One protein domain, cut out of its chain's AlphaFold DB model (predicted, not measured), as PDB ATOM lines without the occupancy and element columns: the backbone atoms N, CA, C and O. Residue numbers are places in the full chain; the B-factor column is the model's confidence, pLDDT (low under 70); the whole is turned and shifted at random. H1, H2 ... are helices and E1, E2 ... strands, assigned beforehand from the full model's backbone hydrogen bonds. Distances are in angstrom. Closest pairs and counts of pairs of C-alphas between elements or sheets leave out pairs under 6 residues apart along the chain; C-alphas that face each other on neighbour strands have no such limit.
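What this domain is: This is residues 51 to 122 of the 203 residues of the protein "CBN-SEC-24.1 protein" of Caenorhabditis brenneri (UniProt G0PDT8). What shape is it? There is little regular structure: looped residues 51 to 83 and 110 to 122 make one end, short antiparallel strands E1 and E2 lie side by side, and residues 93 to 99 stick out at the other end, in and before helix H1. What builds it? The 72 printed residues, class mixed, run E1, H1, E2, with only 13 in named elements. The whole is loose, radius of gyration of the C-alphas 14.0 A, spans 44 by 24 by 22 A.

Where its parts are: What comes first? E1 is residues 84 to 86, 6.9 A long, from C-alpha 84 at (22.484, 0.795, -41.979). What follows? H1 is residues 95 to 101, 10.1 A; E2 is residues 107 to 109, 6.3 A, ending at C-alpha 109 (18.330, 2.789, -41.840).

How they stand to each other: How do E1 and E2 stand? They are antiparallel at 165 degrees, N 85 and O 108 within hydrogen-bond range at 2.9 A. And H1's backbone? Every O i to N i+4 pair is within range.

The domain as a whole: How long? C-alphas of Glu 96 and Glu 117 are farthest apart, 44.2 A. Any cut or low confidence? The printed part has no cut, no long link, and no printed residue under 70.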
ATOM      1  N   GLY A  51      35.973 -10.614 -30.582       75.94
ATOM      2  CA  GLY A  51      36.454  -9.300 -30.160       75.94
ATOM      3  C   GLY A  51      37.136  -8.494 -31.273       75.94
ATOM      4  O   GLY A  51      37.318  -8.962 -32.399       75.94
ATOM      5  N   GLY A  52      37.547  -7.276 -30.917       84.88
ATOM      6  CA  GLY A  52      38.258  -6.346 -31.796       84.88
ATOM      7  C   GLY A  52      37.356  -5.316 -32.478       84.88
ATOM      8  O   GLY A  52      36.128  -5.386 -32.409       84.88
ATOM      9  N   ALA A  53      37.992  -4.339 -33.123       90.50
ATOM     10  CA  ALA A  53      37.295  -3.330 -33.908       90.50
ATOM     11  C   ALA A  53      36.701  -3.949 -35.185       90.50
ATOM     12  O   ALA A  53      37.343  -4.755 -35.867       90.50
ATOM     13  N   PHE A  54      35.470  -3.568 -35.515       93.69
ATOM     14  CA  PHE A  54      34.817  -3.955 -36.756       93.69
ATOM     15  C   PHE A  54      35.147  -2.938 -37.848       93.69
ATOM     16  O   PHE A  54      34.592  -1.841 -37.879       93.69
ATOM     17  N   LYS A  55      36.047  -3.325 -38.748       95.06
ATOM     18  CA  LYS A  55      36.441  -2.528 -39.911       95.06
ATOM     19  C   LYS A  55      35.478  -2.743 -41.072       95.06
ATOM     20  O   LYS A  55      35.167  -3.877 -41.440       95.06
ATOM     21  N   THR A  56      35.043  -1.648 -41.674       95.81
ATOM     22  CA  THR A  56      34.025  -1.630 -42.740       95.81
ATOM     23  C   THR A  56      34.619  -1.542 -44.155       95.81
ATOM     24  O   THR A  56      33.887  -1.345 -45.125       95.81
ATOM     25  N   GLY A  57      35.936  -1.701 -44.313       93.56
ATOM     26  CA  GLY A  57      36.636  -1.455 -45.576       93.56
ATOM     27  C   GLY A  57      36.299  -2.430 -46.709       93.56
ATOM     28  O   GLY A  57      36.409  -3.644 -46.566       93.56
ATOM     29  N   TYR A  58      35.930  -1.915 -47.882       87.31
ATOM     30  CA  TYR A  58      35.713  -2.722 -49.092       87.31
ATOM     31  C   TYR A  58      37.048  -3.044 -49.799       87.31
ATOM     32  O   TYR A  58      37.906  -2.163 -49.869       87.31
ATOM     33  N   PRO A  59      37.252  -4.247 -50.381       86.38
ATOM     34  CA  PRO A  59      36.322  -5.379 -50.515       86.38
ATOM     35  C   PRO A  59      36.408  -6.423 -49.390       86.38
ATOM     36  O   PRO A  59      35.793  -7.481 -49.497       86.38
ATOM     37  N   PHE A  60      37.185  -6.166 -48.337       87.44
ATOM     38  CA  PHE A  60      37.533  -7.172 -47.325       87.44
ATOM     39  C   PHE A  60      36.660  -7.122 -46.059       87.44
ATOM     40  O   PHE A  60      36.899  -7.889 -45.124       87.44
ATOM     41  N   ALA A  61      35.659  -6.238 -46.020       89.00
ATOM     42  CA  ALA A  61      34.746  -6.074 -44.899       89.00
ATOM     43  C   ALA A  61      34.037  -7.392 -44.578       89.00
ATOM     44  O   ALA A  61      33.421  -8.023 -45.441       89.00
ATOM     45  N   GLN A  62      34.099  -7.793 -43.309       91.31
ATOM     46  CA  GLN A  62      33.308  -8.916 -42.820       91.31
ATOM     47  C   GLN A  62      31.835  -8.518 -42.705       91.31
ATOM     48  O   GLN A  62      31.488  -7.338 -42.641       91.31
ATOM     49  N   LEU A  63      30.954  -9.516 -42.616       93.31
ATOM     50  CA  LEU A  63      29.568  -9.263 -42.238       93.31
ATOM     51  C   LEU A  63      29.515  -8.606 -40.851       93.31
ATOM     52  O   LEU A  63      30.275  -9.007 -39.960       93.31
ATOM     53  N   PRO A  64      28.623  -7.624 -40.646       94.19
ATOM     54  CA  PRO A  64      28.516  -6.968 -39.357       94.19
ATOM     55  C   PRO A  64      28.083  -7.957 -38.282       94.19
ATOM     56  O   PRO A  64      27.243  -8.829 -38.517       94.19
ATOM     57  N   ARG A  65      28.645  -7.780 -37.084       92.50
ATOM     58  CA  ARG A  65      28.283  -8.548 -35.885       92.50
ATOM     59  C   ARG A  65      26.804  -8.393 -35.548       92.50
ATOM     60  O   ARG A  65      26.132  -7.471 -36.036       92.50
ATOM     61  N   PHE A  66      26.286  -9.261 -34.686       93.19
ATOM     62  CA  PHE A  66      24.926  -9.091 -34.185       93.19
ATOM     63  C   PHE A  66      24.764  -7.782 -33.410       93.19
ATOM     64  O   PHE A  66      25.718  -7.222 -32.881       93.19
ATOM     65  N   VAL A  67      23.527  -7.290 -33.342       91.56
ATOM     66  CA  VAL A  67      23.195  -6.062 -32.599       91.56
ATOM     67  C   VAL A  67      23.448  -6.193 -31.094       91.56
ATOM     68  O   VAL A  67      23.656  -5.194 -30.422       91.56
ATOM     69  N   SER A  68      23.446  -7.423 -30.573       88.69
ATOM     70  CA  SER A  68      23.750  -7.747 -29.176       88.69
ATOM     71  C   SER A  68      25.247  -7.801 -28.875       88.69
ATOM     72  O   SER A  68      25.618  -7.875 -27.707       88.69
ATOM     73  N   THR A  69      26.102  -7.810 -29.901       90.19
ATOM     74  CA  THR A  69      27.550  -7.933 -29.738       90.19
ATOM     75  C   THR A  69      28.164  -6.536 -29.639       90.19
ATOM     76  O   THR A  69      28.170  -5.804 -30.638       90.19
ATOM     77  N   PRO A  70      28.687  -6.128 -28.466       87.12
ATOM     78  CA  PRO A  70      29.314  -4.825 -28.315       87.12
ATOM     79  C   PRO A  70      30.557  -4.759 -29.203       87.12
ATOM     80  O   PRO A  70      31.480  -5.560 -29.073       87.12
ATOM     81  N   THR A  71      30.568  -3.801 -30.123       90.44
ATOM     82  CA  THR A  71      31.670  -3.590 -31.064       90.44
ATOM     83  C   THR A  71      31.977  -2.111 -31.199       90.44
ATOM     84  O   THR A  71      31.081  -1.272 -31.101       90.44
ATOM     85  N   VAL A  72      33.254  -1.800 -31.405       93.75
ATOM     86  CA  VAL A  72      33.700  -0.481 -31.867       93.75
ATOM     87  C   VAL A  72      33.854  -0.583 -33.376       93.75
ATOM     88  O   VAL A  72      34.549  -1.481 -33.857       93.75
ATOM     89  N   VAL A  73      33.163   0.275 -34.116       95.19
ATOM     90  CA  VAL A  73      33.197   0.284 -35.578       95.19
ATOM     91  C   VAL A  73      34.208   1.307 -36.083       95.19
ATOM     92  O   VAL A  73      34.185   2.464 -35.676       95.19
ATOM     93  N   GLU A  74      35.047   0.883 -37.025       95.38
ATOM     94  CA  GLU A  74      35.952   1.752 -37.775       95.38
ATOM     95  C   GLU A  74      35.442   1.886 -39.218       95.38
ATOM     96  O   GLU A  74      35.306   0.895 -39.953       95.38
ATOM     97  N   ASP A  75      35.116   3.118 -39.618       96.00
ATOM     98  CA  ASP A  75      34.726   3.427 -40.992       96.00
ATOM     99  C   ASP A  75      35.970   3.455 -41.898       96.00
ATOM    100  O   ASP A  75      36.887   4.252 -41.705       96.00
ATOM    101  N   GLU A  76      36.011   2.547 -42.869       95.69
ATOM    102  CA  GLU A  76      37.062   2.432 -43.886       95.69
ATOM    103  C   GLU A  76      36.440   2.368 -45.302       95.69
ATOM    104  O   GLU A  76      37.030   1.819 -46.240       95.69
ATOM    105  N   GLY A  77      35.218   2.892 -45.462       94.75
ATOM    106  CA  GLY A  77      34.580   3.118 -46.761       94.75
ATOM    107  C   GLY A  77      33.119   2.683 -46.859       94.75
ATOM    108  O   GLY A  77      32.377   3.281 -47.635       94.75
ATOM    109  N   ASN A  78      32.676   1.677 -46.096       96.69
ATOM    110  CA  ASN A  78      31.242   1.404 -45.924       96.69
ATOM    111  C   ASN A  78      30.756   2.026 -44.616       96.69
ATOM    112  O   ASN A  78      31.469   2.028 -43.620       96.69
ATOM    113  N   CYS A  79      29.510   2.494 -44.591       96.38
ATOM    114  CA  CYS A  79      28.954   3.085 -43.383       96.38
ATOM    115  C   CYS A  79      28.862   2.056 -42.244       96.38
ATOM    116  O   CYS A  79      28.649   0.857 -42.467       96.38
ATOM    117  N   SER A  80      28.931   2.549 -41.008       96.12
ATOM    118  CA  SER A  80      28.724   1.733 -39.813       96.12
ATOM    119  C   SER A  80      27.388   0.969 -39.848       96.12
ATOM    120  O   SER A  80      26.353   1.543 -40.208       96.12
ATOM    121  N   PRO A  81      27.347  -0.298 -39.379       96.12
ATOM    122  CA  PRO A  81      26.107  -1.057 -39.229       96.12
ATOM    123  C   PRO A  81      25.169  -0.499 -38.147       96.12
ATOM    124  O   PRO A  81      24.124  -1.092 -37.875       96.12
ATOM    125  N   ARG A  82      25.529   0.611 -37.494       95.62
ATOM    126  CA  ARG A  82      24.613   1.409 -36.666       95.62
ATOM    127  C   ARG A  82      23.670   2.247 -37.513       95.62
ATOM    128  O   ARG A  82      22.495   2.352 -37.180       95.62
ATOM    129  N   PHE A  83      24.181   2.788 -38.618       97.69
ATOM    130  CA  PHE A  83      23.405   3.602 -39.545       97.69
ATOM    131  C   PHE A  83      22.590   2.747 -40.505       97.69
ATOM    132  O   PHE A  83      21.465   3.111 -40.832       97.69
ATOM    133  N   MET A  84      23.138   1.617 -40.961       97.56
ATOM    134  CA  MET A  84      22.484   0.795 -41.979       97.56
ATOM    135  C   MET A  84      22.717  -0.703 -41.780       97.56
ATOM    136  O   MET A  84      23.853  -1.170 -41.718       97.56
ATOM    137  N   ARG A  85      21.635  -1.490 -41.767       97.44
ATOM    138  CA  ARG A  85      21.697  -2.958 -41.820       97.44
ATOM    139  C   ARG A  85      20.804  -3.521 -42.904       97.44
ATOM    140  O   ARG A  85      19.713  -3.017 -43.131       97.44
ATOM    141  N   SER A  86      21.254  -4.597 -43.536       97.06
ATOM    142  CA  SER A  86      20.497  -5.294 -44.573       97.06
ATOM    143  C   SER A  86      20.117  -6.701 -44.126       97.06
ATOM    144  O   SER A  86      20.873  -7.356 -43.408       97.06
ATOM    145  N   THR A  87      18.975  -7.197 -44.596       96.75
ATOM    146  CA  THR A  87      18.626  -8.622 -44.477       96.75
ATOM    147  C   THR A  87      19.558  -9.511 -45.303       96.75
ATOM    148  O   THR A  87      19.763 -10.671 -44.954       96.75
ATOM    149  N   LEU A  88      20.141  -8.973 -46.382       96.00
ATOM    150  CA  LEU A  88      21.088  -9.657 -47.265       96.00
ATOM    151  C   LEU A  88      22.271  -8.735 -47.586       96.00
ATOM    152  O   LEU A  88      22.093  -7.672 -48.177       96.00
ATOM    153  N   TYR A  89      23.486  -9.169 -47.256       94.56
ATOM    154  CA  TYR A  89      24.729  -8.484 -47.652       94.56
ATOM    155  C   TYR A  89      25.291  -8.996 -48.987       94.56
ATOM    156  O   TYR A  89      26.174  -8.381 -49.573       94.56
ATOM    157  N   HIS A  90      24.725 -10.089 -49.507       92.88
ATOM    158  CA  HIS A  90      24.960 -10.587 -50.858       92.88
ATOM    159  C   HIS A  90      23.620 -10.704 -51.577       92.88
ATOM    160  O   HIS A  90      22.872 -11.664 -51.390       92.88
ATOM    161  N   VAL A  91      23.292  -9.684 -52.367       93.69
ATOM    162  CA  VAL A  91      22.009  -9.605 -53.068       93.69
ATOM    163  C   VAL A  91      22.018 -10.556 -54.272       93.69
ATOM    164  O   VAL A  91      22.980 -10.542 -55.048       93.69
ATOM    165  N   PRO A  92      20.969 -11.379 -54.475       95.31
ATOM    166  CA  PRO A  92      20.837 -12.197 -55.674       95.31
ATOM    167  C   PRO A  92      20.931 -11.349 -56.947       95.31
ATOM    168  O   PRO A  92      20.184 -10.389 -57.119       95.31
ATOM    169  N   ARG A  93      21.831 -11.726 -57.860       94.50
ATOM    170  CA  ARG A  93      22.121 -10.945 -59.075       94.50
ATOM    171  C   ARG A  93      20.961 -10.903 -60.074       94.50
ATOM    172  O   ARG A  93      20.891  -9.975 -60.873       94.50
ATOM    173  N   THR A  94      20.084 -11.908 -60.068       96.62
ATOM    174  CA  THR A  94      18.968 -12.004 -61.019       96.62
ATOM    175  C   THR A  94      17.625 -12.163 -60.314       96.62
ATOM    176  O   THR A  94      17.531 -12.709 -59.207       96.62
ATOM    177  N   SER A  95      16.567 -11.707 -60.985       95.19
ATOM    178  CA  SER A  95      15.177 -11.816 -60.531       95.19
ATOM    179  C   SER A  95      14.739 -13.257 -60.312       95.19
ATOM    180  O   SER A  95      13.954 -13.537 -59.406       95.19
ATOM    181  N   GLU A  96      15.245 -14.188 -61.119       97.19
ATOM    182  CA  GLU A  96      14.913 -15.604 -61.009       97.19
ATOM    183  C   GLU A  96      15.443 -16.143 -59.689       97.19
ATOM    184  O   GLU A  96      14.661 -16.693 -58.917       97.19
ATOM    185  N   VAL A  97      16.735 -15.940 -59.398       96.19
ATOM    186  CA  VAL A  97      17.355 -16.429 -58.158       96.19
ATOM    187  C   VAL A  97      16.644 -15.842 -56.942       96.19
ATOM    188  O   VAL A  97      16.301 -16.590 -56.033       96.19
ATOM    189  N   HIS A  98      16.333 -14.543 -56.950       95.12
ATOM    190  CA  HIS A  98      15.569 -13.917 -55.867       95.12
ATOM    191  C   HIS A  98      14.185 -14.573 -55.695       95.12
ATOM    192  O   HIS A  98      13.799 -14.955 -54.589       95.12
ATOM    193  N   ARG A  99      13.443 -14.791 -56.788       95.25
ATOM    194  CA  ARG A  99      12.128 -15.453 -56.740       95.25
ATOM    195  C   ARG A  99      12.210 -16.897 -56.240       95.25
ATOM    196  O   ARG A  99      11.293 -17.353 -55.558       95.25
ATOM    197  N   TRP A 100      13.281 -17.614 -56.581       96.75
ATOM    198  CA  TRP A 100      13.526 -18.983 -56.127       96.75
ATOM    199  C   TRP A 100      13.856 -19.043 -54.635       96.75
ATOM    200  O   TRP A 100      13.276 -19.866 -53.930       96.75
ATOM    201  N   THR A 101      14.744 -18.174 -54.145       96.00
ATOM    202  CA  THR A 101      15.149 -18.170 -52.729       96.00
ATOM    203  C   THR A 101      14.065 -17.619 -51.812       96.00
ATOM    204  O   THR A 101      14.006 -18.010 -50.649       96.00
ATOM    205  N   ARG A 102      13.210 -16.718 -52.322       95.56
ATOM    206  CA  ARG A 102      12.179 -15.999 -51.548       95.56
ATOM    207  C   ARG A 102      12.735 -15.267 -50.322       95.56
ATOM    208  O   ARG A 102      11.991 -14.987 -49.384       95.56
ATOM    209  N   LEU A 103      14.034 -14.968 -50.321       95.44
ATOM    210  CA  LEU A 103      14.665 -14.216 -49.246       95.44
ATOM    211  C   LEU A 103      14.232 -12.752 -49.360       95.44
ATOM    212  O   LEU A 103      14.460 -12.156 -50.411       95.44
ATOM    213  N   PRO A 104      13.622 -12.156 -48.323       95.50
ATOM    214  CA  PRO A 104      13.259 -10.751 -48.367       95.50
ATOM    215  C   PRO A 104      14.527  -9.899 -48.389       95.50
ATOM    216  O   PRO A 104      15.419 -10.082 -47.560       95.50
ATOM    217  N   PHE A 105      14.590  -8.941 -49.311       95.94
ATOM    218  CA  PHE A 105      15.617  -7.906 -49.315       95.94
ATOM    219  C   PHE A 105      15.043  -6.618 -48.727       95.94
ATOM    220  O   PHE A 105      14.146  -6.011 -49.309       95.94
ATOM    221  N   ALA A 106      15.546  -6.225 -47.561       96.88
ATOM    222  CA  ALA A 106      15.172  -4.995 -46.883       96.88
ATOM    223  C   ALA A 106      16.394  -4.383 -46.199       96.88
ATOM    224  O   ALA A 106      17.304  -5.097 -45.772       96.88
ATOM    225  N   VAL A 107      16.380  -3.059 -46.075       97.81
ATOM    226  CA  VAL A 107      17.429  -2.285 -45.417       97.81
ATOM    227  C   VAL A 107      16.793  -1.463 -44.301       97.81
ATOM    228  O   VAL A 107      15.858  -0.704 -44.542       97.81
ATOM    229  N   ALA A 108      17.290  -1.632 -43.079       98.12
ATOM    230  CA  ALA A 108      16.962  -0.792 -41.937       98.12
ATOM    231  C   ALA A 108      17.982   0.346 -41.861       98.12
ATOM    232  O   ALA A 108      19.187   0.086 -41.837       98.12
ATOM    233  N   ILE A 109      17.496   1.587 -41.839       98.38
ATOM    234  CA  ILE A 109      18.330   2.789 -41.840       98.38
ATOM    235  C   ILE A 109      17.978   3.632 -40.615       98.38
ATOM    236  O   ILE A 109      16.816   3.987 -40.420       98.38
ATOM    237  N   THR A 110      18.995   3.984 -39.838       97.88
ATOM    238  CA  THR A 110      18.918   4.877 -38.680       97.88
ATOM    239  C   THR A 110      19.960   5.981 -38.875       97.88
ATOM    240  O   THR A 110      21.065   5.867 -38.351       97.88
ATOM    241  N   PRO A 111      19.661   7.033 -39.661       96.56
ATOM    242  CA  PRO A 111      20.677   8.000 -40.095       96.56
ATOM    243  C   PRO A 111      21.410   8.698 -38.945       96.56
ATOM    244  O   PRO A 111      22.604   8.932 -39.037       96.56
ATOM    245  N   LEU A 112      20.696   8.982 -37.853       96.88
ATOM    246  CA  LEU A 112      21.211   9.664 -36.662       96.88
ATOM    247  C   LEU A 112      21.350   8.687 -35.486       96.88
ATOM    248  O   LEU A 112      20.940   8.981 -34.363       96.88
ATOM    249  N   ALA A 113      21.816   7.465 -35.760       96.19
ATOM    250  CA  ALA A 113      22.054   6.477 -34.715       96.19
ATOM    251  C   ALA A 113      23.114   6.990 -33.734       96.19
ATOM    252  O   ALA A 113      24.159   7.474 -34.154       96.19
ATOM    253  N   ALA A 114      22.862   6.826 -32.434       94.56
ATOM    254  CA  ALA A 114      23.856   7.137 -31.417       94.56
ATOM    255  C   ALA A 114      25.084   6.222 -31.567       94.56
ATOM    256  O   ALA A 114      24.954   4.995 -31.697       94.56
ATOM    257  N   LEU A 115      26.263   6.833 -31.531       93.75
ATOM    258  CA  LEU A 115      27.544   6.145 -31.583       93.75
ATOM    259  C   LEU A 115      28.050   5.782 -30.184       93.75
ATOM    260  O   LEU A 115      27.635   6.358 -29.176       93.75
ATOM    261  N   ASN A 116      28.941   4.795 -30.122       90.88
ATOM    262  CA  ASN A 116      29.644   4.460 -28.883       90.88
ATOM    263  C   ASN A 116      30.786   5.466 -28.617       90.88
ATOM    264  O   ASN A 116      31.320   6.056 -29.546       90.88
ATOM    265  N   GLU A 117      31.242   5.584 -27.363       88.38
ATOM    266  CA  GLU A 117      32.279   6.549 -26.926       88.38
ATOM    267  C   GLU A 117      33.621   6.485 -27.688       88.38
ATOM    268  O   GLU A 117      34.423   7.412 -27.615       88.38
ATOM    269  N   HIS A 118      33.894   5.388 -28.396       90.69
ATOM    270  CA  HIS A 118      35.142   5.160 -29.133       90.69
ATOM    271  C   HIS A 118      34.956   5.150 -30.655       90.69
ATOM    272  O   HIS A 118      35.858   4.732 -31.377       90.69
ATOM    273  N   GLU A 119      33.788   5.558 -31.141       93.75
ATOM    274  CA  GLU A 119      33.489   5.654 -32.566       93.75
ATOM    275  C   GLU A 119      33.515   7.112 -33.024       93.75
ATOM    276  O   GLU A 119      33.247   8.038 -32.258       93.75
ATOM    277  N   THR A 120      33.857   7.311 -34.292       93.00
ATOM    278  CA  THR A 120      33.975   8.641 -34.888       93.00
ATOM    279  C   THR A 120      32.645   9.054 -35.507       93.00
ATOM    280  O   THR A 120      32.101   8.324 -36.336       93.00
ATOM    281  N   GLU A 121      32.150  10.235 -35.138       95.69
ATOM    282  CA  GLU A 121      31.002  10.860 -35.803       95.69
ATOM    283  C   GLU A 121      31.297  11.129 -37.289       95.69
ATOM    284  O   GLU A 121      32.454  11.397 -37.642       95.69
ATOM    285  N   PRO A 122      30.285  11.081 -38.177       96.62
ATOM    286  CA  PRO A 122      30.463  11.420 -39.584       96.62
ATOM    287  C   PRO A 122      31.148  12.783 -39.755       96.62
ATOM    288  O   PRO A 122      30.720  13.795 -39.203       96.62
TER     289      PRO A 122